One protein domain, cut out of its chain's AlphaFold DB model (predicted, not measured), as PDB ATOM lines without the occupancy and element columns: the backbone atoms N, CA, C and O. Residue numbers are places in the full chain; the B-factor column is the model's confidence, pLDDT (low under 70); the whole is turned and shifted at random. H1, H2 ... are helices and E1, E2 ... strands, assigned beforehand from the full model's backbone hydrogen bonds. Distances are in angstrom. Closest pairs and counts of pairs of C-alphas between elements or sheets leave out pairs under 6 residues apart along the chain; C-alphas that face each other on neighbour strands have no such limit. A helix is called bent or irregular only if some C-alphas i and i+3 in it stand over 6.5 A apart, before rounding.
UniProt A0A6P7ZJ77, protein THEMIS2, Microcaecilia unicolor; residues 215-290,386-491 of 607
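AT A GLANCE: This is residues 215 to 290 and 386 to 491 of the 607 residues of the protein "protein THEMIS2" of Microcaecilia unicolor (UniProt A0A6P7ZJ77). Picture two lobes set end to end along the longest axis, each built on one strongly twisted sheet: the larger sheet, of six strands, has H2 and H3 packed on it, and the smaller, of five strands, has H1 across it. The chain passes from lobe to lobe through residues 259 to 261, 430 to 432 and the long link of residues 460 to 475. The printed part has 182 residues, and along it come H1, E1, E2, E3, E4, E5, H2, E6, E7, E8, E9, E10, E11 and H3. Both sheets are antiparallel, in the orders E5, E6, E7, E3, E4, E11 and E9, E8, E2, E1, E10; the class is mixed, helices and strands, with under half of the residues in named elements. The whole is compact, with a radius of gyration of the C-alphas of 17.0 A, but elongated in outline, spanning 52 by 33 by 27 A.

IN THESE COORDINATES: Begin with the larger sheet at C-alpha 286, (153.118, 164.345, 86.675), where edge strand E5, residues 286 to 289, starts. Its inner strands are E6, residues 401 to 407, 17.9 A long; E7, residues 423 to 429, 16.8 A; E3, residues 262 to 267, 16.2 A; and E4, residues 276 to 280, 13.5 A. The other edge is E11, residues 476 to 479. Look for H2 at residues 390 to 396, and for H3, the longest helix, at residues 481 to 490, 14.7 A long and ending at C-alpha 490, (176.580, 151.098, 97.894). In the smaller sheet, find edge strand E9 at residues 444 to 449, 16.5 A; E8 at 433 to 438, 16.0 A; E2 at 251 to 258, 19.7 A, which bends by 60 degrees at residue 255; E1 at 224 to 228, 13.2 A; and edge strand E10 at 456 to 459. H1, residues 215 to 221, starts at C-alpha 215, (168.270, 159.247, 117.038); it is irregular, with C-alphas 217 and 220 8.0 A apart.

HOW THE PARTS SIT: In the larger sheet, look first at E7 and E3, antiparallel at 155 degrees, with N 264 and O 427 2.9 A apart, within hydrogen-bond range. E3 and E4 form a hairpin, with N 265 and O 277 at 2.9 A. Beyond E4, N 477 of E11 and O 278 are 3.0 A apart. E6 is staggered: residues 401 to 403 pair with E7, N 403 to O 423 at 2.9 A, and residues 403 to 407 with E5, N 404 to O 288 at 2.8 A. H3 is on this sheet, two layers with the helix on one face, at a height over the sheet of 10.1 A; its closest C-alphas to E4 are Tyr 484 and Tyr 276, 6.7 A. H2 is on it too, at 7.8 A, and only just over none of its strands, with 2 C-alphas falling on E7. In the smaller sheet, N 255 of E2 and O 435 of E8 are 2.8 A apart, and N 226 of E1 and O 252 of E2 2.9 A. H1 is on this sheet at a height of 7.6 A, only just over E2, with 3 C-alphas falling on it, and runs across the strands at 90 degrees to E2 on the local plane. E9 and E11, for instance, are apart. In H2 and H3 every O i to N i+4 pair is within hydrogen-bond range; in H1 0 of 3 are, beside 2 of 4 O i to N i+3 pairs.

THE WHOLE: The two farthest C-alphas, those of Asn 271 and Gln 461, are 52.4 A apart. Between 290 and 386 you meet the cut: residues 291 to 385 are not printed, and the C-alphas on its two sides are 10.8 A apart. The long links are E1 to E2, E6 to E7 and E10 to E11. On the last, residues 471 to 472 pair in parallel with residues 444 to 445 of E9. The mean pLDDT of the printed part is 86.4; the model is under 70 at residues 234 to 235, 259, 269 to 272, 463 and 465 to 470.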
ATOM      1  N   ILE A 215     169.263 158.169 116.988       90.94
ATOM      2  CA  ILE A 215     168.270 159.247 117.038       90.94
ATOM      3  C   ILE A 215     166.931 158.794 116.434       90.94
ATOM      4  O   ILE A 215     165.888 159.129 116.987       90.94
ATOM      5  N   LEU A 216     166.933 157.956 115.387       88.81
ATOM      6  CA  LEU A 216     165.710 157.304 114.881       88.81
ATOM      7  C   LEU A 216     164.997 156.421 115.921       88.81
ATOM      8  O   LEU A 216     163.788 156.248 115.817       88.81
ATOM      9  N   ALA A 217     165.701 155.856 116.906       89.38
ATOM     10  CA  ALA A 217     165.081 155.047 117.959       89.38
ATOM     11  C   ALA A 217     164.377 155.893 119.040       89.38
ATOM     12  O   ALA A 217     163.625 155.349 119.846       89.38
ATOM     13  N   TYR A 218     164.575 157.216 119.034       87.50
ATOM     14  CA  TYR A 218     163.884 158.179 119.897       87.50
ATOM     15  C   TYR A 218     162.673 158.836 119.199       87.50
ATOM     16  O   TYR A 218     162.279 159.938 119.562       87.50
ATOM     17  N   GLU A 219     162.061 158.176 118.208       85.50
ATOM     18  CA  GLU A 219     160.941 158.729 117.422       85.50
ATOM     19  C   GLU A 219     159.759 159.212 118.291       85.50
ATOM     20  O   GLU A 219     159.164 160.249 118.005       85.50
ATOM     21  N   GLU A 220     159.499 158.529 119.412       87.06
ATOM     22  CA  GLU A 220     158.469 158.868 120.412       87.06
ATOM     23  C   GLU A 220     158.748 160.162 121.213       87.06
ATOM     24  O   GLU A 220     157.872 160.628 121.942       87.06
ATOM     25  N   THR A 221     159.954 160.745 121.138       87.19
ATOM     26  CA  THR A 221     160.315 161.990 121.853       87.19
ATOM     27  C   THR A 221     160.396 163.218 120.947       87.19
ATOM     28  O   THR A 221     160.768 164.300 121.406       87.19
ATOM     29  N   PHE A 222     160.053 163.080 119.664       89.00
ATOM     30  CA  PHE A 222     160.043 164.192 118.720       89.00
ATOM     31  C   PHE A 222     158.808 165.106 118.915       89.00
ATOM     32  O   PHE A 222     157.719 164.609 119.201       89.00
ATOM     33  N   PRO A 223     158.929 166.437 118.722       90.50
ATOM     34  CA  PRO A 223     160.116 167.159 118.265       90.50
ATOM     35  C   PRO A 223     161.153 167.377 119.380       90.50
ATOM     36  O   PRO A 223     160.803 167.673 120.519       90.50
ATOM     37  N   ILE A 224     162.442 167.312 119.034       90.81
ATOM     38  CA  ILE A 224     163.561 167.478 119.978       90.81
ATOM     39  C   ILE A 224     164.647 168.405 119.414       90.81
ATOM     40  O   ILE A 224     164.840 168.489 118.200       90.81
ATOM     41  N   THR A 225     165.352 169.130 120.283       91.88
ATOM     42  CA  THR A 225     166.495 169.972 119.898       91.88
ATOM     43  C   THR A 225     167.802 169.193 120.036       91.88
ATOM     44  O   THR A 225     167.992 168.429 120.985       91.88
ATOM     45  N   ALA A 226     168.708 169.368 119.076       91.75
ATOM     46  CA  ALA A 226     170.006 168.710 119.066       91.75
ATOM     47  C   ALA A 226     171.106 169.648 118.555       91.75
ATOM     48  O   ALA A 226     170.858 170.533 117.734       91.75
ATOM     49  N   GLU A 227     172.336 169.430 119.007       92.00
ATOM     50  CA  GLU A 227     173.512 170.188 118.578       92.00
ATOM     51  C   GLU A 227     174.544 169.257 117.930       92.00
ATOM     52  O   GLU A 227     174.816 168.162 118.433       92.00
ATOM     53  N   LEU A 228     175.097 169.677 116.787       90.31
ATOM     54  CA  LEU A 228     176.092 168.907 116.040       90.31
ATOM     55  C   LEU A 228     177.454 168.955 116.737       90.31
ATOM     56  O   LEU A 228     178.080 170.010 116.847       90.31
ATOM     57  N   LEU A 229     177.962 167.792 117.135       86.69
ATOM     58  CA  LEU A 229     179.280 167.662 117.754       86.69
ATOM     59  C   LEU A 229     180.413 167.764 116.739       86.69
ATOM     60  O   LEU A 229     181.521 168.172 117.090       86.69
ATOM     61  N   GLU A 230     180.146 167.400 115.491       83.25
ATOM     62  CA  GLU A 230     181.085 167.379 114.375       83.25
ATOM     63  C   GLU A 230     180.348 167.822 113.102       83.25
ATOM     64  O   GLU A 230     179.123 167.714 113.016       83.25
ATOM     65  N   ALA A 231     181.071 168.384 112.134       77.75
ATOM     66  CA  ALA A 231     180.490 168.684 110.826       77.75
ATOM     67  C   ALA A 231     180.480 167.401 109.972       77.75
ATOM     68  O   ALA A 231     181.409 166.605 110.119       77.75
ATOM     69  N   PRO A 232     179.506 167.205 109.062       78.62
ATOM     70  CA  PRO A 232     179.538 166.078 108.134       78.62
ATOM     71  C   PRO A 232     180.848 166.072 107.335       78.62
ATOM     72  O   PRO A 232     181.287 167.132 106.879       78.62
ATOM     73  N   GLU A 233     181.444 164.897 107.115       70.12
ATOM     74  CA  GLU A 233     182.626 164.751 106.247       70.12
ATOM     75  C   GLU A 233     182.326 165.270 104.825       70.12
ATOM     76  O   GLU A 233     183.098 166.025 104.232       70.12
ATOM     77  N   TYR A 234     181.130 164.957 104.320       69.44
ATOM     78  CA  TYR A 234     180.659 165.332 102.990       69.44
ATOM     79  C   TYR A 234     179.801 166.609 103.041       69.44
ATOM     80  O   TYR A 234     178.574 166.572 102.965       69.44
ATOM     81  N   GLN A 235     180.436 167.781 103.146       66.06
ATOM     82  CA  GLN A 235     179.714 169.071 103.201       66.06
ATOM     83  C   GLN A 235     179.065 169.491 101.863       66.06
ATOM     84  O   GLN A 235     178.283 170.439 101.826       66.06
ATOM     85  N   THR A 236     179.375 168.790 100.767       71.94
ATOM     86  CA  THR A 236     178.903 169.062  99.398       71.94
ATOM     87  C   THR A 236     178.163 167.860  98.791       71.94
ATOM     88  O   THR A 236     178.378 167.493  97.637       71.94
ATOM     89  N   VAL A 237     177.292 167.217  99.574       81.06
ATOM     90  CA  VAL A 237     176.409 166.120  99.117       81.06
ATOM     91  C   VAL A 237     175.347 166.617  98.132       81.06
ATOM     92  O   VAL A 237     175.259 166.142  96.997       81.06
ATOM     93  N   PHE A 238     174.567 167.610  98.557       84.94
ATOM     94  CA  PHE A 238     173.590 168.306  97.726       84.94
ATOM     95  C   PHE A 238     174.196 169.619  97.219       84.94
ATOM     96  O   PHE A 238     175.099 170.181  97.840       84.94
ATOM     97  N   LYS A 239     173.677 170.141  96.105       82.44
ATOM     98  CA  LYS A 239     173.996 171.498  95.617       82.44
ATOM     99  C   LYS A 239     173.238 172.593  96.381       82.44
ATOM    100  O   LYS A 239     173.425 173.773  96.105       82.44
ATOM    101  N   THR A 240     172.384 172.196  97.321       81.62
ATOM    102  CA  THR A 240     171.579 173.056  98.187       81.62
ATOM    103  C   THR A 240     172.369 173.406  99.457       81.62
ATOM    104  O   THR A 240     172.795 172.513 100.190       81.62
ATOM    105  N   ASP A 241     172.533 174.698  99.764       80.62
ATOM    106  CA  ASP A 241     173.418 175.218 100.834       80.62
ATOM    107  C   ASP A 241     173.028 174.857 102.287       80.62
ATOM    108  O   ASP A 241     173.624 175.346 103.253       80.62
ATOM    109  N   TRP A 242     172.025 174.003 102.492       85.56
ATOM    110  CA  TRP A 242     171.648 173.563 103.833       85.56
ATOM    111  C   TRP A 242     172.684 172.598 104.426       85.56
ATOM    112  O   TRP A 242     173.025 172.730 105.599       85.56
ATOM    113  N   VAL A 243     173.282 171.706 103.625       84.88
ATOM    114  CA  VAL A 243     174.349 170.803 104.107       84.88
ATOM    115  C   VAL A 243     175.619 171.581 104.440       84.88
ATOM    116  O   VAL A 243     176.213 171.363 105.493       84.88
ATOM    117  N   SER A 244     175.991 172.561 103.612       83.25
ATOM    118  CA  SER A 244     177.142 173.434 103.882       83.25
ATOM    119  C   SER A 244     176.922 174.352 105.096       83.25
ATOM    120  O   SER A 244     177.881 174.972 105.562       83.25
ATOM    121  N   SER A 245     175.696 174.412 105.636       85.81
ATOM    122  CA  SER A 245     175.321 175.085 106.889       85.81
ATOM    123  C   SER A 245     175.340 174.164 108.124       85.81
ATOM    124  O   SER A 245     175.286 174.668 109.245       85.81
ATOM    125  N   LEU A 246     175.476 172.840 107.968       87.06
ATOM    126  CA  LEU A 246     175.690 171.908 109.084       87.06
ATOM    127  C   LEU A 246     177.140 172.011 109.588       87.06
ATOM    128  O   LEU A 246     178.059 171.401 109.041       87.06
ATOM    129  N   ARG A 247     177.354 172.803 110.642       87.50
ATOM    130  CA  ARG A 247     178.670 173.009 111.273       87.50
ATOM    131  C   ARG A 247     178.709 172.424 112.685       87.50
ATOM    132  O   ARG A 247     177.678 172.293 113.337       87.50
ATOM    133  N   LYS A 248     179.914 172.143 113.187       88.44
ATOM    134  CA  LYS A 248     180.141 171.848 114.610       88.44
ATOM    135  C   LYS A 248     179.619 173.004 115.477       88.44
ATOM    136  O   LYS A 248     179.916 174.161 115.184       88.44
ATOM    137  N   GLY A 249     178.851 172.684 116.517       86.19
ATOM    138  CA  GLY A 249     178.149 173.641 117.378       86.19
ATOM    139  C   GLY A 249     176.850 174.207 116.786       86.19
ATOM    140  O   GLY A 249     176.206 175.034 117.427       86.19
ATOM    141  N   GLN A 250     176.435 173.798 115.578       90.31
ATOM    142  CA  GLN A 250     175.152 174.228 115.024       90.31
ATOM    143  C   GLN A 250     174.006 173.502 115.733       90.31
ATOM    144  O   GLN A 250     173.970 172.269 115.778       90.31
ATOM    145  N   LYS A 251     173.037 174.274 116.232       91.31
ATOM    146  CA  LYS A 251     171.786 173.743 116.778       91.31
ATOM    147  C   LYS A 251     170.751 173.538 115.678       91.31
ATOM    148  O   LYS A 251     170.561 174.404 114.817       91.31
ATOM    149  N   ILE A 252     170.061 172.405 115.748       92.56
ATOM    150  CA  ILE A 252     168.940 172.022 114.891       92.56
ATOM    151  C   ILE A 252     167.760 171.547 115.747       92.56
ATOM    152  O   ILE A 252     167.930 171.081 116.874       92.56
ATOM    153  N   GLN A 253     166.555 171.626 115.193       92.06
ATOM    154  CA  GLN A 253     165.383 170.925 115.707       92.06
ATOM    155  C   GLN A 253     165.069 169.747 114.784       92.06
ATOM    156  O   GLN A 253     165.005 169.912 113.566       92.06
ATOM    157  N   ILE A 254     164.869 168.573 115.375       92.38
ATOM    158  CA  ILE A 254     164.432 167.344 114.717       92.38
ATOM    159  C   ILE A 254     162.926 167.230 114.968       92.38
ATOM    160  O   ILE A 254     162.495 167.233 116.119       92.38
ATOM    161  N   HIS A 255     162.120 167.205 113.907       90.06
ATOM    162  CA  HIS A 255     160.654 167.306 113.999       90.06
ATOM    163  C   HIS A 255     159.953 165.960 113.954       90.06
ATOM    164  O   HIS A 255     158.985 165.751 114.676       90.06
ATOM    165  N   SER A 256     160.409 165.076 113.070       89.94
ATOM    166  CA  SER A 256     159.875 163.729 112.898       89.94
ATOM    167  C   SER A 256     160.854 162.868 112.100       89.94
ATOM    168  O   SER A 256     161.771 163.370 111.444       89.94
ATOM    169  N   ARG A 257     160.597 161.562 112.057       90.06
ATOM    170  CA  ARG A 257     161.051 160.710 110.956       90.06
ATOM    171  C   ARG A 257     160.324 161.090 109.661       90.06
ATOM    172  O   ARG A 257     159.178 161.544 109.691       90.06
ATOM    173  N   ALA A 258     160.972 160.884 108.520       84.06
ATOM    174  CA  ALA A 258     160.346 160.911 107.203       84.06
ATOM    175  C   ALA A 258     160.281 159.486 106.636       84.06
ATOM    176  O   ALA A 258     161.291 158.928 106.209       84.06
ATOM    177  N   SER A 259     159.072 158.925 106.595       66.94
ATOM    178  CA  SER A 259     158.781 157.564 106.111       66.94
ATOM    179  C   SER A 259     158.367 157.535 104.631       66.94
ATOM    180  O   SER A 259     157.526 156.738 104.224       66.94
ATOM    181  N   ALA A 260     158.909 158.458 103.833       75.31
ATOM    182  CA  ALA A 260     158.692 158.526 102.392       75.31
ATOM    183  C   ALA A 260     159.954 158.061 101.659       75.31
ATOM    184  O   ALA A 260     161.023 158.648 101.846       75.31
ATOM    185  N   TRP A 261     159.800 157.052 100.801       90.12
ATOM    186  CA  TRP A 261     160.820 156.625  99.847       90.12
ATOM    187  C   TRP A 261     161.187 157.751  98.874       90.12
ATOM    188  O   TRP A 261     160.429 158.706  98.653       90.12
ATOM    189  N   ARG A 262     162.367 157.628  98.266       92.31
ATOM    190  CA  ARG A 262     162.878 158.551  97.244       92.31
ATOM    191  C   ARG A 262     163.329 157.775  96.015       92.31
ATOM    192  O   ARG A 262     163.560 156.573  96.083       92.31
ATOM    193  N   VAL A 263     163.447 158.460  94.887       93.81
ATOM    194  CA  VAL A 263     163.917 157.877  93.628       93.81
ATOM    195  C   VAL A 263     165.195 158.580  93.211       93.81
ATOM    196  O   VAL A 263     165.233 159.813  93.157       93.81
ATOM    197  N   LEU A 264     166.230 157.796  92.916       94.31
ATOM    198  CA  LEU A 264     167.451 158.283  92.291       94.31
ATOM    199  C   LEU A 264     167.191 158.501  90.799       94.31
ATOM    200  O   LEU A 264     166.662 157.616  90.121       94.31
ATOM    201  N   ALA A 265     167.545 159.676  90.287       94.62
ATOM    202  CA  ALA A 265     167.300 160.052  88.902       94.62
ATOM    203  C   ALA A 265     168.495 160.776  88.279       94.62
ATOM    204  O   ALA A 265     169.198 161.526  88.956       94.62
ATOM    205  N   SER A 266     168.672 160.626  86.968       93.56
ATOM    206  CA  SER A 266     169.631 161.396  86.175       93.56
ATOM    207  C   SER A 266     168.958 162.082  84.983       93.56
ATOM    208  O   SER A 266     167.932 161.635  84.467       93.56
ATOM    209  N   SER A 267     169.505 163.213  84.537       91.75
ATOM    210  CA  SER A 267     169.063 163.865  83.299       91.75
ATOM    211  C   SER A 267     169.738 163.227  82.082       91.75
ATOM    212  O   SER A 267     170.972 163.264  81.985       91.75
ATOM    213  N   SER A 268     168.955 162.721  81.126       78.75
ATOM    214  CA  SER A 268     169.477 162.173  79.866       78.75
ATOM    215  C   SER A 268     170.327 163.224  79.126       78.75
ATOM    216  O   SER A 268     170.051 164.427  79.203       78.75
ATOM    217  N   LYS A 269     171.399 162.794  78.445       61.53
ATOM    218  CA  LYS A 269     172.380 163.710  77.835       61.53
ATOM    219  C   LYS A 269     171.738 164.607  76.769       61.53
ATOM    220  O   LYS A 269     171.135 164.133  75.814       61.53
ATOM    221  N   GLY A 270     171.969 165.909  76.899       59.19
ATOM    222  CA  GLY A 270     171.850 166.887  75.815       59.19
ATOM    223  C   GLY A 270     173.126 167.727  75.747       59.19
ATOM    224  O   GLY A 270     174.162 167.317  76.263       59.19
ATOM    225  N   ASN A 271     173.049 168.954  75.224       53.66
ATOM    226  CA  ASN A 271     174.181 169.904  75.181       53.66
ATOM    227  C   ASN A 271     174.538 170.508  76.567       53.66
ATOM    228  O   ASN A 271     174.908 171.676  76.671       53.66
ATOM    229  N   LYS A 272     174.354 169.750  77.652       64.81
ATOM    230  CA  LYS A 272     174.608 170.125  79.050       64.81
ATOM    231  C   LYS A 272     175.182 168.915  79.784       64.81
ATOM    232  O   LYS A 272     174.873 167.781  79.423       64.81
ATOM    233  N   SER A 273     175.971 169.150  80.832       77.62
ATOM    234  CA  SER A 273     176.392 168.078  81.737       77.62
ATOM    235  C   SER A 273     175.181 167.361  82.340       77.62
ATOM    236  O   SER A 273     174.163 167.991  82.650       77.62
ATOM    237  N   THR A 274     175.303 166.044  82.504       87.00
ATOM    238  CA  THR A 274     174.340 165.245  83.264       87.00
ATOM    239  C   THR A 274     174.234 165.793  84.686       87.00
ATOM    240  O   THR A 274     175.226 166.204  85.284       87.00
ATOM    241  N   ARG A 275     173.012 165.823  85.213       92.00
ATOM    242  CA  ARG A 275     172.702 166.157  86.601       92.00
ATOM    243  C   ARG A 275     171.983 164.990  87.249       92.00
ATOM    244  O   ARG A 275     171.312 164.218  86.565       92.00
ATOM    245  N   TYR A 276     172.113 164.914  88.564       93.62
ATOM    246  CA  TYR A 276     171.612 163.826  89.386       93.62
ATOM    247  C   TYR A 276     170.666 164.396  90.436       93.62
ATOM    248  O   TYR A 276     170.935 165.456  90.997       93.62
ATOM    249  N   PHE A 277     169.558 163.713  90.687       94.44
ATOM    250  CA  PHE A 277     168.497 164.180  91.569       94.44
ATOM    251  C   PHE A 277     168.040 163.065  92.498       94.44
ATOM    252  O   PHE A 277     167.978 161.899  92.107       94.44
ATOM    253  N   LEU A 278     167.654 163.454  93.708       93.44
ATOM    254  CA  LEU A 278     166.927 162.609  94.641       93.44
ATOM    255  C   LEU A 278     165.520 163.186  94.796       93.44
ATOM    256  O   LEU A 278     165.352 164.312  95.266       93.44
ATOM    257  N   ILE A 279     164.516 162.434  94.345       93.81
ATOM    258  CA  ILE A 279     163.131 162.907  94.242       93.81
ATOM    259  C   ILE A 279     162.277 162.196  95.289       93.81
ATOM    260  O   ILE A 279     162.195 160.971  95.292       93.81
ATOM    261  N   SER A 280     161.622 162.952  96.166       92.12
ATOM    262  CA  SER A 280     160.727 162.413  97.193       92.12
ATOM    263  C   SER A 280     159.431 161.861  96.598       92.12
ATOM    264  O   SER A 280     158.837 162.477  95.709       92.12
ATOM    265  N   GLY A 281     158.915 160.760  97.155       89.38
ATOM    266  CA  GLY A 281     157.566 160.262  96.861       89.38
ATOM    267  C   GLY A 281     156.441 161.270  97.160       89.38
ATOM    268  O   GLY A 281     155.319 161.089  96.695       89.38
ATOM    269  N   GLY A 282     156.736 162.360  97.883       88.38
ATOM    270  CA  GLY A 282     155.830 163.498  98.077       88.38
ATOM    271  C   GLY A 282     155.666 164.432  96.864       88.38
ATOM    272  O   GLY A 282     154.782 165.291  96.902       88.38
ATOM    273  N   TYR A 283     156.480 164.279  95.810       92.50
ATOM    274  CA  TYR A 283     156.441 165.100  94.592       92.50
ATOM    275  C   TYR A 283     155.120 164.932  93.820       92.50
ATOM    276  O   TYR A 283     154.717 163.826  93.450       92.50
ATOM    277  N   ARG A 284     154.447 166.054  93.547       92.19
ATOM    278  CA  ARG A 284     153.080 166.136  92.999       92.19
ATOM    279  C   ARG A 284     153.016 166.488  91.514       92.19
ATOM    280  O   ARG A 284     151.919 166.551  90.953       92.19
ATOM    281  N   GLY A 285     154.160 166.718  90.871       93.06
ATOM    282  CA  GLY A 285     154.226 166.811  89.416       93.06
ATOM    283  C   GLY A 285     153.829 165.486  88.749       93.06
ATOM    284  O   GLY A 285     153.819 164.425  89.377       93.06
ATOM    285  N   LYS A 286     153.491 165.535  87.457       95.38
ATOM    286  CA  LYS A 286     153.118 164.345  86.675       95.38
ATOM    287  C   LYS A 286     154.091 164.091  85.540       95.38
ATOM    288  O   LYS A 286     154.468 165.017  84.821       95.38
ATOM    289  N   PHE A 287     154.431 162.827  85.342       94.50
ATOM    290  CA  PHE A 287     155.349 162.343  84.322       94.50
ATOM    291  C   PHE A 287     154.593 161.749  83.130       94.50
ATOM    292  O   PHE A 287     153.533 161.152  83.298       94.50
ATOM    293  N   LYS A 288     155.157 161.871  81.928       93.06
ATOM    294  CA  LYS A 288     154.804 161.059  80.756       93.06
ATOM    295  C   LYS A 288     156.019 160.203  80.381       93.06
ATOM    296  O   LYS A 288     157.140 160.712  80.436       93.06
ATOM    297  N   ARG A 289     155.809 158.943  79.983       90.75
ATOM    298  CA  ARG A 289     156.879 158.049  79.506       90.75
ATOM    299  C   ARG A 289     157.593 158.618  78.273       90.75
ATOM    300  O   ARG A 289     156.990 159.314  77.449       90.75
ATOM    301  N   ARG A 290     158.888 158.336  78.152       89.62
ATOM    302  CA  ARG A 290     159.699 158.599  76.960       89.62
ATOM    303  C   ARG A 290     160.189 157.286  76.348       89.62
ATOM    304  O   ARG A 290     160.369 156.325  77.091       89.62
ATOM    305  N   THR A 386     149.837 158.416  78.624       90.12
ATOM    306  CA  THR A 386     149.380 158.540  80.012       90.12
ATOM    307  C   THR A 386     150.226 159.534  80.818       90.12
ATOM    308  O   THR A 386     151.405 159.768  80.544       90.12
ATOM    309  N   LYS A 387     149.605 160.147  81.836       94.00
ATOM    310  CA  LYS A 387     150.255 161.052  82.795       94.00
ATOM    311  C   LYS A 387     150.234 160.438  84.195       94.00
ATOM    312  O   LYS A 387     149.208 160.503  84.869       94.00
ATOM    313  N   TYR A 388     151.366 159.896  84.626       93.38
ATOM    314  CA  TYR A 388     151.537 159.211  85.908       93.38
ATOM    315  C   TYR A 388     151.960 160.170  87.026       93.38
ATOM    316  O   TYR A 388     152.742 161.095  86.804       93.38
ATOM    317  N   THR A 389     151.482 159.931  88.243       94.31
ATOM    318  CA  THR A 389     152.115 160.433  89.478       94.31
ATOM    319  C   THR A 389     153.357 159.604  89.831       94.31
ATOM    320  O   THR A 389     153.526 158.502  89.312       94.31
ATOM    321  N   MET A 390     154.233 160.093  90.720       92.50
ATOM    322  CA  MET A 390     155.459 159.359  91.077       92.50
ATOM    323  C   MET A 390     155.162 157.967  91.667       92.50
ATOM    324  O   MET A 390     155.803 156.988  91.296       92.50
ATOM    325  N   SER A 391     154.145 157.838  92.524       91.62
ATOM    326  CA  SER A 391     153.744 156.539  93.086       91.62
ATOM    327  C   SER A 391     153.238 155.565  92.016       91.62
ATOM    328  O   SER A 391     153.537 154.378  92.076       91.62
ATOM    329  N   GLU A 392     152.518 156.058  91.004       92.81
ATOM    330  CA  GLU A 392     152.075 155.226  89.882       92.81
ATOM    331  C   GLU A 392     153.222 154.795  88.972       92.81
ATOM    332  O   GLU A 392     153.161 153.696  88.432       92.81
ATOM    333  N   VAL A 393     154.255 155.625  88.797       91.44
ATOM    334  CA  VAL A 393     155.472 155.233  88.074       91.44
ATOM    335  C   VAL A 393     156.098 154.016  88.752       91.44
ATOM    336  O   VAL A 393     156.267 152.995  88.099       91.44
ATOM    337  N   ILE A 394     156.344 154.087  90.063       91.44
ATOM    338  CA  ILE A 394     156.972 153.001  90.835       91.44
ATOM    339  C   ILE A 394     156.101 151.730  90.900       91.44
ATOM    340  O   ILE A 394     156.628 150.628  91.011       91.44
ATOM    341  N   GLN A 395     154.774 151.856  90.797       90.38
ATOM    342  CA  GLN A 395     153.848 150.713  90.798       90.38
ATOM    343  C   GLN A 395     153.598 150.088  89.415       90.38
ATOM    344  O   GLN A 395     153.268 148.907  89.341       90.38
ATOM    345  N   LYS A 396     153.669 150.871  88.328       87.31
ATOM    346  CA  LYS A 396     153.221 150.456  86.980       87.31
ATOM    347  C   LYS A 396     154.355 150.331  85.963       87.31
ATOM    348  O   LYS A 396     154.163 149.680  84.938       87.31
ATOM    349  N   LEU A 397     155.502 150.961  86.209       86.00
ATOM    350  CA  LEU A 397     156.679 150.940  85.341       86.00
ATOM    351  C   LEU A 397     157.848 150.293  86.091       86.00
ATOM    352  O   LEU A 397     158.036 150.520  87.284       86.00
ATOM    353  N   LYS A 398     158.655 149.493  85.389       84.31
ATOM    354  CA  LYS A 398     159.905 148.963  85.945       84.31
ATOM    355  C   LYS A 398     160.963 150.066  85.954       84.31
ATOM    356  O   LYS A 398     161.023 150.876  85.030       84.31
ATOM    357  N   LEU A 399     161.804 150.089  86.984       86.69
ATOM    358  CA  LEU A 399     163.041 150.868  86.970       86.69
ATOM    359  C   LEU A 399     164.177 150.018  86.367       86.69
ATOM    360  O   LEU A 399     164.199 148.811  86.615       86.69
ATOM    361  N   PRO A 400     165.119 150.610  85.610       87.81
ATOM    362  CA  PRO A 400     165.183 152.022  85.230       87.81
ATOM    363  C   PRO A 400     164.251 152.369  84.051       87.81
ATOM    364  O   PRO A 400     164.137 151.607  83.091       87.81
ATOM    365  N   CYS A 401     163.638 153.559  84.065       87.31
ATOM    366  CA  CYS A 401     162.789 154.045  82.964       87.31
ATOM    367  C   CYS A 401     163.024 155.526  82.630       87.31
ATOM    368  O   CYS A 401     163.410 156.315  83.491       87.31
ATOM    369  N   GLU A 402     162.769 155.912  81.375       90.62
ATOM    370  CA  GLU A 402     162.863 157.307  80.927       90.62
ATOM    371  C   GLU A 402     161.494 157.989  80.860       90.62
ATOM    372  O   GLU A 402     160.515 157.465  80.322       90.62
ATOM    373  N   LEU A 403     161.433 159.199  81.413       92.25
ATOM    374  CA  LEU A 403     160.226 159.994  81.600       92.25
ATOM    375  C   LEU A 403     160.482 161.464  81.245       92.25
ATOM    376  O   LEU A 403     161.616 161.926  81.186       92.25
ATOM    377  N   LYS A 404     159.419 162.252  81.087       92.75
ATOM    378  CA  LYS A 404     159.476 163.720  81.123       92.75
ATOM    379  C   LYS A 404     158.402 164.259  82.065       92.75
ATOM    380  O   LYS A 404     157.265 163.794  82.021       92.75
ATOM    381  N   VAL A 405     158.721 165.292  82.847       94.38
ATOM    382  CA  VAL A 405     157.711 166.091  83.560       94.38
ATOM    383  C   VAL A 405     156.750 166.730  82.546       94.38
ATOM    384  O   VAL A 405     157.138 167.546  81.709       94.38
ATOM    385  N   ALA A 406     155.485 166.322  82.612       93.00
ATOM    386  CA  ALA A 406     154.384 166.770  81.762       93.00
ATOM    387  C   ALA A 406     153.452 167.768  82.476       93.00
ATOM    388  O   ALA A 406     152.751 168.531  81.814       93.00
ATOM    389  N   VAL A 407     153.440 167.766  83.813       94.56
ATOM    390  CA  VAL A 407     152.800 168.781  84.666       94.56
ATOM    391  C   VAL A 407     153.751 169.069  85.824       94.56
ATOM    392  O   VAL A 407     154.229 168.122  86.448       94.56
ATOM    393  N   LYS A 408     154.031 170.348  86.090       94.19
ATOM    394  CA  LYS A 408     154.931 170.769  87.172       94.19
ATOM    395  C   LYS A 408     154.323 170.509  88.551       94.19
ATOM    396  O   LYS A 408     153.098 170.493  88.676       94.19
ATOM    397  N   ASP A 409     155.154 170.360  89.574       92.00
ATOM    398  CA  ASP A 409     154.682 170.321  90.963       92.00
ATOM    399  C   ASP A 409     154.213 171.719  91.432       92.00
ATOM    400  O   ASP A 409     155.022 172.648  91.458       92.00
ATOM    401  N   PRO A 410     152.934 171.906  91.823       89.19
ATOM    402  CA  PRO A 410     152.417 173.194  92.290       89.19
ATOM    403  C   PRO A 410     152.874 173.581  93.709       89.19
ATOM    404  O   PRO A 410     152.560 174.678  94.160       89.19
ATOM    405  N   THR A 411     153.563 172.698  94.440       85.81
ATOM    406  CA  THR A 411     154.135 172.999  95.764       85.81
ATOM    407  C   THR A 411     155.542 173.592  95.687       85.81
ATOM    408  O   THR A 411     156.000 174.201  96.654       85.81
ATOM    409  N   LEU A 412     156.213 173.471  94.536       85.06
ATOM    410  CA  LEU A 412     157.553 174.005  94.310       85.06
ATOM    411  C   LEU A 412     157.476 175.382  93.648       85.06
ATOM    412  O   LEU A 412     156.916 175.531  92.564       85.06
ATOM    413  N   ALA A 413     158.114 176.385  94.256       83.50
ATOM    414  CA  ALA A 413     158.238 177.715  93.654       83.50
ATOM    415  C   ALA A 413     159.007 177.680  92.316       83.50
ATOM    416  O   ALA A 413     158.702 178.444  91.401       83.50
ATOM    417  N   ILE A 414     159.988 176.776  92.195       86.25
ATOM    418  CA  ILE A 414     160.717 176.482  90.957       86.25
ATOM    419  C   ILE A 414     160.895 174.963  90.843       86.25
ATOM    420  O   ILE A 414     161.770 174.374  91.470       86.25
ATOM    421  N   ASP A 415     160.075 174.321  90.015       90.12
ATOM    422  CA  ASP A 415     160.251 172.917  89.635       90.12
ATOM    423  C   ASP A 415     161.432 172.782  88.653       90.12
ATOM    424  O   ASP A 415     161.301 173.058  87.454       90.12
ATOM    425  N   ILE A 416     162.593 172.364  89.164       90.00
ATOM    426  CA  ILE A 416     163.818 172.175  88.370       90.00
ATOM    427  C   ILE A 416     163.721 170.991  87.397       90.00
ATOM    428  O   ILE A 416     164.254 171.068  86.286       90.00
ATOM    429  N   LEU A 417     162.986 169.933  87.758       91.94
ATOM    430  CA  LEU A 417     162.801 168.726  86.941       91.94
ATOM    431  C   LEU A 417     162.056 169.049  85.638       91.94
ATOM    432  O   LEU A 417     162.354 168.495  84.580       91.94
ATOM    433  N   SER A 418     161.144 170.024  85.687       90.12
ATOM    434  CA  SER A 418     160.412 170.532  84.523       90.12
ATOM    435  C   SER A 418     161.275 171.187  83.435       90.12
ATOM    436  O   SER A 418     160.764 171.464  82.348       90.12
ATOM    437  N   SER A 419     162.565 171.440  83.698       88.62
ATOM    438  CA  SER A 419     163.500 172.026  82.726       88.62
ATOM    439  C   SER A 419     164.168 171.007  81.786       88.62
ATOM    440  O   SER A 419     164.789 171.412  80.801       88.62
ATOM    441  N   PHE A 420     164.022 169.701  82.046       89.88
ATOM    442  CA  PHE A 420     164.677 168.635  81.280       89.88
ATOM    443  C   PHE A 420     163.763 168.024  80.198       89.88
ATOM    444  O   PHE A 420     162.536 167.962  80.318       89.88
ATOM    445  N   SER A 421     164.370 167.583  79.093       86.44
ATOM    446  CA  SER A 421     163.693 166.948  77.947       86.44
ATOM    447  C   SER A 421     163.317 165.485  78.212       86.44
ATOM    448  O   SER A 421     162.264 165.034  77.735       86.44
ATOM    449  N   ALA A 422     164.173 164.801  78.972       88.81
ATOM    450  CA  ALA A 422     164.021 163.464  79.526       88.81
ATOM    451  C   ALA A 422     164.777 163.367  80.870       88.81
ATOM    452  O   ALA A 422     165.755 164.083  81.107       88.81
ATOM    453  N   LEU A 423     164.279 162.503  81.749       92.94
ATOM    454  CA  LEU A 423     164.839 162.125  83.041       92.94
ATOM    455  C   LEU A 423     164.792 160.599  83.114       92.94
ATOM    456  O   LEU A 423     163.718 160.015  82.947       92.94
ATOM    457  N   LYS A 424     165.927 159.969  83.392       92.00
ATOM    458  CA  LYS A 424     166.010 158.549  83.705       92.00
ATOM    459  C   LYS A 424     165.797 158.387  85.204       92.00
ATOM    460  O   LYS A 424     166.599 158.883  85.991       92.00
ATOM    461  N   LEU A 425     164.717 157.725  85.606       93.31
ATOM    462  CA  LEU A 425     164.594 157.216  86.969       93.31
ATOM    463  C   LEU A 425     165.351 155.894  87.032       93.31
ATOM    464  O   LEU A 425     165.145 155.028  86.181       93.31
ATOM    465  N   GLU A 426     166.242 155.757  88.005       90.94
ATOM    466  CA  GLU A 426     167.210 154.663  88.056       90.94
ATOM    467  C   GLU A 426     166.866 153.637  89.127       90.94
ATOM    468  O   GLU A 426     166.823 152.448  88.829       90.94
ATOM    469  N   GLU A 427     166.609 154.090  90.356       91.00
ATOM    470  CA  GLU A 427     166.543 153.203  91.518       91.00
ATOM    471  C   GLU A 427     165.626 153.760  92.615       91.00
ATOM    472  O   GLU A 427     165.599 154.969  92.864       91.00
ATOM    473  N   LEU A 428     164.856 152.876  93.258       92.38
ATOM    474  CA  LEU A 428     163.987 153.202  94.390       92.38
ATOM    475  C   LEU A 428     164.769 153.041  95.695       92.38
ATOM    476  O   LEU A 428     165.407 152.017  95.918       92.38
ATOM    477  N   ILE A 429     164.667 154.035  96.569       90.50
ATOM    478  CA  ILE A 429     165.373 154.097  97.843       90.50
ATOM    479  C   ILE A 429     164.349 154.176  98.975       90.50
ATOM    480  O   ILE A 429     163.675 155.194  99.139       90.50
ATOM    481  N   ASP A 430     164.292 153.119  99.783       89.06
ATOM    482  CA  ASP A 430     163.456 153.004 100.987       89.06
ATOM    483  C   ASP A 430     164.314 153.106 102.269       89.06
ATOM    484  O   ASP A 430     164.255 152.289 103.187       89.06
ATOM    485  N   ASP A 431     165.192 154.111 102.290       88.44
ATOM    486  CA  ASP A 431     166.029 154.450 103.443       88.44
ATOM    487  C   ASP A 431     165.305 155.439 104.377       88.44
ATOM    488  O   ASP A 431     164.514 156.257 103.902       88.44
ATOM    489  N   PRO A 432     165.568 155.416 105.699       89.94
ATOM    490  CA  PRO A 432     164.975 156.354 106.646       89.94
ATOM    491  C   PRO A 432     165.701 157.710 106.659       89.94
ATOM    492  O   PRO A 432     166.929 157.791 106.565       89.94
ATOM    493  N   PHE A 433     164.926 158.784 106.816       91.06
ATOM    494  CA  PHE A 433     165.408 160.168 106.878       91.06
ATOM    495  C   PHE A 433     164.824 160.859 108.122       91.06
ATOM    496  O   PHE A 433     163.765 160.463 108.617       91.06
ATOM    497  N   LEU A 434     165.491 161.902 108.612       91.94
ATOM    498  CA  LEU A 434     165.014 162.769 109.695       91.94
ATOM    499  C   LEU A 434     164.613 164.136 109.130       91.94
ATOM    500  O   LEU A 434     165.394 164.754 108.409       91.94
ATOM    501  N   VAL A 435     163.424 164.625 109.484       91.81
ATOM    502  CA  VAL A 435     162.963 165.976 109.132       91.81
ATOM    503  C   VAL A 435     163.583 166.965 110.115       91.81
ATOM    504  O   VAL A 435     163.212 166.981 111.290       91.81
ATOM    505  N   ILE A 436     164.517 167.795 109.652       91.75
ATOM    506  CA  ILE A 436     165.269 168.738 110.493       91.75
ATOM    507  C   ILE A 436     165.084 170.191 110.049       91.75
ATOM    508  O   ILE A 436     164.876 170.460 108.870       91.75
ATOM    509  N   SER A 437     165.223 171.147 110.969       92.31
ATOM    510  CA  SER A 437     165.337 172.580 110.653       92.31
ATOM    511  C   SER A 437     166.411 173.264 111.493       92.31
ATOM    512  O   SER A 437     166.604 172.921 112.658       92.31
ATOM    513  N   PHE A 438     167.016 174.319 110.958       90.94
ATOM    514  CA  PHE A 438     167.882 175.222 111.722       90.94
ATOM    515  C   PHE A 438     167.077 176.070 112.720       90.94
ATOM    516  O   PHE A 438     165.972 176.516 112.401       90.94
ATOM    517  N   MET A 439     167.631 176.336 113.908       86.94
ATOM    518  CA  MET A 439     166.953 177.114 114.963       86.94
ATOM    519  C   MET A 439     166.653 178.564 114.551       86.94
ATOM    520  O   MET A 439     165.701 179.175 115.036       86.94
ATOM    521  N   GLU A 440     167.438 179.100 113.621       85.94
ATOM    522  CA  GLU A 440     167.313 180.426 113.021       85.94
ATOM    523  C   GLU A 440     166.218 180.476 111.938       85.94
ATOM    524  O   GLU A 440     165.736 181.557 111.595       85.94
ATOM    525  N   ARG A 441     165.821 179.322 111.375       85.06
ATOM    526  CA  ARG A 441     164.818 179.201 110.296       85.06
ATOM    527  C   ARG A 441     163.882 177.991 110.495       85.06
ATOM    528  O   ARG A 441     163.759 177.167 109.590       85.06
ATOM    529  N   PRO A 442     163.149 177.897 111.621       81.12
ATOM    530  CA  PRO A 442     162.390 176.696 111.995       81.12
ATOM    531  C   PRO A 442     161.180 176.380 111.092       81.12
ATOM    532  O   PRO A 442     160.558 175.334 111.233       81.12
ATOM    533  N   MET A 443     160.822 177.276 110.166       82.00
ATOM    534  CA  MET A 443     159.759 177.053 109.173       82.00
ATOM    535  C   MET A 443     160.234 176.278 107.934       82.00
ATOM    536  O   MET A 443     159.396 175.817 107.159       82.00
ATOM    537  N   LEU A 444     161.553 176.177 107.724       86.88
ATOM    538  CA  LEU A 444     162.165 175.514 106.573       86.88
ATOM    539  C   LEU A 444     162.780 174.197 107.043       86.88
ATOM    540  O   LEU A 444     163.753 174.203 107.801       86.88
ATOM    541  N   CYS A 445     162.196 173.087 106.601       89.12
ATOM    542  CA  CYS A 445     162.680 171.752 106.921       89.12
ATOM    543  C   CYS A 445     163.423 171.114 105.748       89.12
ATOM    544  O   CYS A 445     163.121 171.379 104.583       89.12
ATOM    545  N   PHE A 446     164.355 170.233 106.090       89.75
ATOM    546  CA  PHE A 446     165.205 169.466 105.187       89.75
ATOM    547  C   PHE A 446     165.193 167.999 105.620       89.75
ATOM    548  O   PHE A 446     165.044 167.709 106.810       89.75
ATOM    549  N   ASP A 447     165.366 167.079 104.675       90.12
ATOM    550  CA  ASP A 447     165.401 165.644 104.958       90.12
ATOM    551  C   ASP A 447     166.851 165.152 105.075       90.12
ATOM    552  O   ASP A 447     167.542 164.982 104.071       90.12
ATOM    553  N   LEU A 448     167.311 164.880 106.299       90.19
ATOM    554  CA  LEU A 448     168.643 164.328 106.568       90.19
ATOM    555  C   LEU A 448     168.652 162.797 106.353       90.19
ATOM    556  O   LEU A 448     167.982 162.093 107.114       90.19
ATOM    557  N   PRO A 449     169.393 162.251 105.365       89.31
ATOM    558  CA  PRO A 449     169.449 160.810 105.101       89.31
ATOM    559  C   PRO A 449     170.276 160.073 106.158       89.31
ATOM    560  O   PRO A 449     171.477 160.304 106.285       89.31
ATOM    561  N   VAL A 450     169.669 159.134 106.886       89.50
ATOM    562  CA  VAL A 450     170.317 158.524 108.062       89.50
ATOM    563  C   VAL A 450     171.391 157.490 107.702       89.50
ATOM    564  O   VAL A 450     172.328 157.299 108.471       89.50
ATOM    565  N   LYS A 451     171.308 156.844 106.529       85.69
ATOM    566  CA  LYS A 451     172.308 155.851 106.086       85.69
ATOM    567  C   LYS A 451     173.522 156.435 105.351       85.69
ATOM    568  O   LYS A 451     174.464 155.690 105.101       85.69
ATOM    569  N   TRP A 452     173.502 157.713 104.961       82.12
ATOM    570  CA  TRP A 452     174.551 158.309 104.107       82.12
ATOM    571  C   TRP A 452     175.251 159.519 104.737       82.12
ATOM    572  O   TRP A 452     176.113 160.125 104.104       82.12
ATOM    573  N   PHE A 453     174.869 159.887 105.961       83.00
ATOM    574  CA  PHE A 453     175.471 160.974 106.723       83.00
ATOM    575  C   PHE A 453     176.008 160.440 108.048       83.00
ATOM    576  O   PHE A 453     175.250 160.115 108.959       83.00
ATOM    577  N   GLU A 454     177.330 160.398 108.172       84.94
ATOM    578  CA  GLU A 454     177.992 160.137 109.445       84.94
ATOM    579  C   GLU A 454     178.100 161.460 110.213       84.94
ATOM    580  O   GLU A 454     178.890 162.341 109.877       84.94
ATOM    581  N   VAL A 455     177.213 161.634 111.199       86.50
ATOM    582  CA  VAL A 455     177.129 162.827 112.053       86.50
ATOM    583  C   VAL A 455     176.857 162.394 113.490       86.50
ATOM    584  O   VAL A 455     175.965 161.580 113.746       86.50
ATOM    585  N   LEU A 456     177.611 162.974 114.424       89.19
ATOM    586  CA  LEU A 456     177.390 162.851 115.862       89.19
ATOM    587  C   LEU A 456     176.674 164.096 116.391       89.19
ATOM    588  O   LEU A 456     177.091 165.227 116.126       89.19
ATOM    589  N   LEU A 457     175.614 163.887 117.170       90.75
ATOM    590  CA  LEU A 457     174.861 164.946 117.841       90.75
ATOM    591  C   LEU A 457     174.646 164.605 119.318       90.75
ATOM    592  O   LEU A 457     174.921 163.493 119.761       90.75
ATOM    593  N   PHE A 458     174.103 165.551 120.077       88.56
ATOM    594  CA  PHE A 458     173.503 165.285 121.384       88.56
ATOM    595  C   PHE A 458     172.217 166.092 121.553       88.56
ATOM    596  O   PHE A 458     172.071 167.157 120.953       88.56
ATOM    597  N   PHE A 459     171.287 165.590 122.368       89.19
ATOM    598  CA  PHE A 459     170.062 166.318 122.692       89.19
ATOM    599  C   PHE A 459     170.350 167.462 123.669       89.19
ATOM    600  O   PHE A 459     171.007 167.277 124.695       89.19
ATOM    601  N   THR A 460     169.839 168.648 123.351       85.12
ATOM    602  CA  THR A 460     169.964 169.849 124.185       85.12
ATOM    603  C   THR A 460     168.773 169.992 125.134       85.12
ATOM    604  O   THR A 460     167.690 169.482 124.873       85.12
ATOM    605  N   GLN A 461     168.946 170.726 126.239       75.00
ATOM    606  CA  GLN A 461     167.852 171.030 127.181       75.00
ATOM    607  C   GLN A 461     166.901 172.139 126.676       75.00
ATOM    608  O   GLN A 461     165.964 172.518 127.376       75.00
ATOM    609  N   ASP A 462     167.134 172.672 125.471       75.81
ATOM    610  CA  ASP A 462     166.302 173.710 124.865       75.81
ATOM    611  C   ASP A 462     164.934 173.137 124.463       75.81
ATOM    612  O   ASP A 462     164.852 172.149 123.730       75.81
ATOM    613  N   SER A 463     163.839 173.776 124.880       69.06
ATOM    614  CA  SER A 463     162.490 173.325 124.525       69.06
ATOM    615  C   SER A 463     162.260 173.398 123.009       69.06
ATOM    616  O   SER A 463     162.257 174.493 122.432       69.06
ATOM    617  N   ALA A 464     162.019 172.246 122.379       73.12
ATOM    618  CA  ALA A 464     161.596 172.180 120.986       73.12
ATOM    619  C   ALA A 464     160.264 172.917 120.787       73.12
ATOM    620  O   ALA A 464     159.387 172.915 121.652       73.12
ATOM    621  N   ARG A 465     160.117 173.582 119.642       69.31
ATOM    622  CA  ARG A 465     158.938 174.388 119.316       69.31
ATOM    623  C   ARG A 465     158.024 173.597 118.394       69.31
ATOM    624  O   ARG A 465     158.399 173.333 117.256       69.31
ATOM    625  N   GLU A 466     156.812 173.277 118.835       65.00
ATOM    626  CA  GLU A 466     155.779 172.774 117.924       65.00
ATOM    627  C   GLU A 466     155.451 173.837 116.862       65.00
ATOM    628  O   GLU A 466     154.991 174.938 117.175       65.00
ATOM    629  N   LEU A 467     155.684 173.512 115.588       63.25
ATOM    630  CA  LEU A 467     155.436 174.417 114.466       63.25
ATOM    631  C   LEU A 467     154.232 173.951 113.651       63.25
ATOM    632  O   LEU A 467     154.145 172.813 113.191       63.25
ATOM    633  N   LYS A 468     153.288 174.870 113.430       57.59
ATOM    634  CA  LYS A 468     152.072 174.596 112.662       57.59
ATOM    635  C   LYS A 468     152.391 174.539 111.167       57.59
ATOM    636  O   LYS A 468     152.316 175.556 110.487       57.59
ATOM    637  N   LYS A 469     152.670 173.323 110.679       63.28
ATOM    638  CA  LYS A 469     152.958 172.967 109.273       63.28
ATOM    639  C   LYS A 469     154.244 173.621 108.720       63.28
ATOM    640  O   LYS A 469     154.144 174.556 107.927       63.28
ATOM    641  N   PRO A 470     155.439 173.127 109.098       69.69
ATOM    642  CA  PRO A 470     156.679 173.511 108.423       69.69
ATOM    643  C   PRO A 470     156.655 173.132 106.932       69.69
ATOM    644  O   PRO A 470     155.958 172.200 106.522       69.69
ATOM    645  N   VAL A 471     157.442 173.841 106.121       75.56
ATOM    646  CA  VAL A 471     157.602 173.560 104.688       75.56
ATOM    647  C   VAL A 471     158.882 172.758 104.484       75.56
ATOM    648  O   VAL A 471     159.977 173.262 104.725       75.56
ATOM    649  N   ASN A 472     158.748 171.511 104.030       78.81
ATOM    650  CA  ASN A 472     159.888 170.685 103.642       78.81
ATOM    651  C   ASN A 472     160.394 171.111 102.253       78.81
ATOM    652  O   ASN A 472     159.609 171.171 101.304       78.81
ATOM    653  N   GLN A 473     161.684 171.427 102.144       80.00
ATOM    654  CA  GLN A 473     162.335 171.840 100.900       80.00
ATOM    655  C   GLN A 473     162.914 170.649 100.115       80.00
ATOM    656  O   GLN A 473     162.983 170.713  98.889       80.00
ATOM    657  N   SER A 474     163.233 169.533 100.780       82.88
ATOM    658  CA  SER A 474     163.903 168.350 100.208       82.88
ATOM    659  C   SER A 474     162.978 167.425  99.391       82.88
ATOM    660  O   SER A 474     163.179 166.212  99.309       82.88
ATOM    661  N   VAL A 475     161.954 167.992  98.741       89.25
ATOM    662  CA  VAL A 475     161.076 167.273  97.798       89.25
ATOM    663  C   VAL A 475     161.845 166.883  96.528       89.25
ATOM    664  O   VAL A 475     161.607 165.811  95.968       89.25
ATOM    665  N   VAL A 476     162.780 167.734  96.092       91.50
ATOM    666  CA  VAL A 476     163.743 167.466  95.015       91.50
ATOM    667  C   VAL A 476     165.088 168.075  95.408       91.50
ATOM    668  O   VAL A 476     165.202 169.295  95.488       91.50
ATOM    669  N   GLU A 477     166.109 167.245  95.603       91.50
ATOM    670  CA  GLU A 477     167.489 167.688  95.850       91.50
ATOM    671  C   GLU A 477     168.360 167.393  94.617       91.50
ATOM    672  O   GLU A 477     168.311 166.281  94.085       91.50
ATOM    673  N   GLU A 478     169.172 168.354  94.153       92.56
ATOM    674  CA  GLU A 478     170.192 168.098  93.119       92.56
ATOM    675  C   GLU A 478     171.493 167.624  93.791       92.56
ATOM    676  O   GLU A 478     172.081 168.339  94.606       92.56
ATOM    677  N   LEU A 479     171.942 166.414  93.454       92.19
ATOM    678  CA  LEU A 479     173.142 165.783  94.010       92.19
ATOM    679  C   LEU A 479     174.412 166.313  93.335       92.19
ATOM    680  O   LEU A 479     174.394 166.688  92.158       92.19
ATOM    681  N   THR A 480     175.544 166.258  94.037       90.50
ATOM    682  CA  THR A 480     176.857 166.321  93.383       90.50
ATOM    683  C   THR A 480     177.235 164.978  92.763       90.50
ATOM    684  O   THR A 480     176.895 163.908  93.270       90.50
ATOM    685  N   ASP A 481     177.973 165.040  91.656       90.00
ATOM    686  CA  ASP A 481     178.418 163.889  90.871       90.00
ATOM    687  C   ASP A 481     179.178 162.876  91.750       90.00
ATOM    688  O   ASP A 481     178.926 161.674  91.692       90.00
ATOM    689  N   SER A 482     180.045 163.369  92.643       88.12
ATOM    690  CA  SER A 482     180.767 162.573  93.642       88.12
ATOM    691  C   SER A 482     179.839 161.777  94.559       88.12
ATOM    692  O   SER A 482     180.085 160.592  94.782       88.12
ATOM    693  N   PHE A 483     178.765 162.396  95.057       88.00
ATOM    694  CA  PHE A 483     177.819 161.728  95.945       88.00
ATOM    695  C   PHE A 483     176.943 160.723  95.190       88.00
ATOM    696  O   PHE A 483     176.767 159.599  95.651       88.00
ATOM    697  N   TYR A 484     176.481 161.064  93.984       90.88
ATOM    698  CA  TYR A 484     175.776 160.122  93.110       90.88
ATOM    699  C   TYR A 484     176.612 158.852  92.846       90.88
ATOM    700  O   TYR A 484     176.125 157.735  93.042       90.88
ATOM    701  N   TYR A 485     177.892 158.993  92.483       88.31
ATOM    702  CA  TYR A 485     178.775 157.839  92.273       88.31
ATOM    703  C   TYR A 485     179.139 157.099  93.573       88.31
ATOM    704  O   TYR A 485     179.474 155.916  93.515       88.31
ATOM    705  N   GLN A 486     179.064 157.747  94.739       86.00
ATOM    706  CA  GLN A 486     179.197 157.095  96.047       86.00
ATOM    707  C   GLN A 486     177.956 156.247  96.368       86.00
ATOM    708  O   GLN A 486     178.101 155.067  96.676       86.00
ATOM    709  N   MET A 487     176.745 156.789  96.187       86.62
ATOM    710  CA  MET A 487     175.491 156.034  96.322       86.62
ATOM    711  C   MET A 487     175.474 154.810  95.395       86.62
ATOM    712  O   MET A 487     175.250 153.692  95.852       86.62
ATOM    713  N   ARG A 488     175.805 154.986  94.108       85.50
ATOM    714  CA  ARG A 488     175.834 153.902  93.105       85.50
ATOM    715  C   ARG A 488     176.885 152.807  93.365       85.50
ATOM    716  O   ARG A 488     176.824 151.778  92.704       85.50
ATOM    717  N   LYS A 489     177.825 152.994  94.305       84.12
ATOM    718  CA  LYS A 489     178.727 151.929  94.802       84.12
ATOM    719  C   LYS A 489     178.133 151.120  95.958       84.12
ATOM    720  O   LYS A 489     178.533 149.978  96.149       84.12
ATOM    721  N   MET A 490     177.234 151.723  96.737       76.88
ATOM    722  CA  MET A 490     176.580 151.098  97.894       76.88
ATOM    723  C   MET A 490     175.275 150.383  97.514       76.88
ATOM    724  O   MET A 490     174.805 149.519  98.252       76.88
ATOM    725  N   LEU A 491     174.692 150.752  96.372       81.06
ATOM    726  CA  LEU A 491     173.471 150.171  95.817       81.06
ATOM    727  C   LEU A 491     173.766 148.869  95.029       81.06
ATOM    728  O   LEU A 491     174.827 148.770  94.404       81.06
TER     729      LEU A 491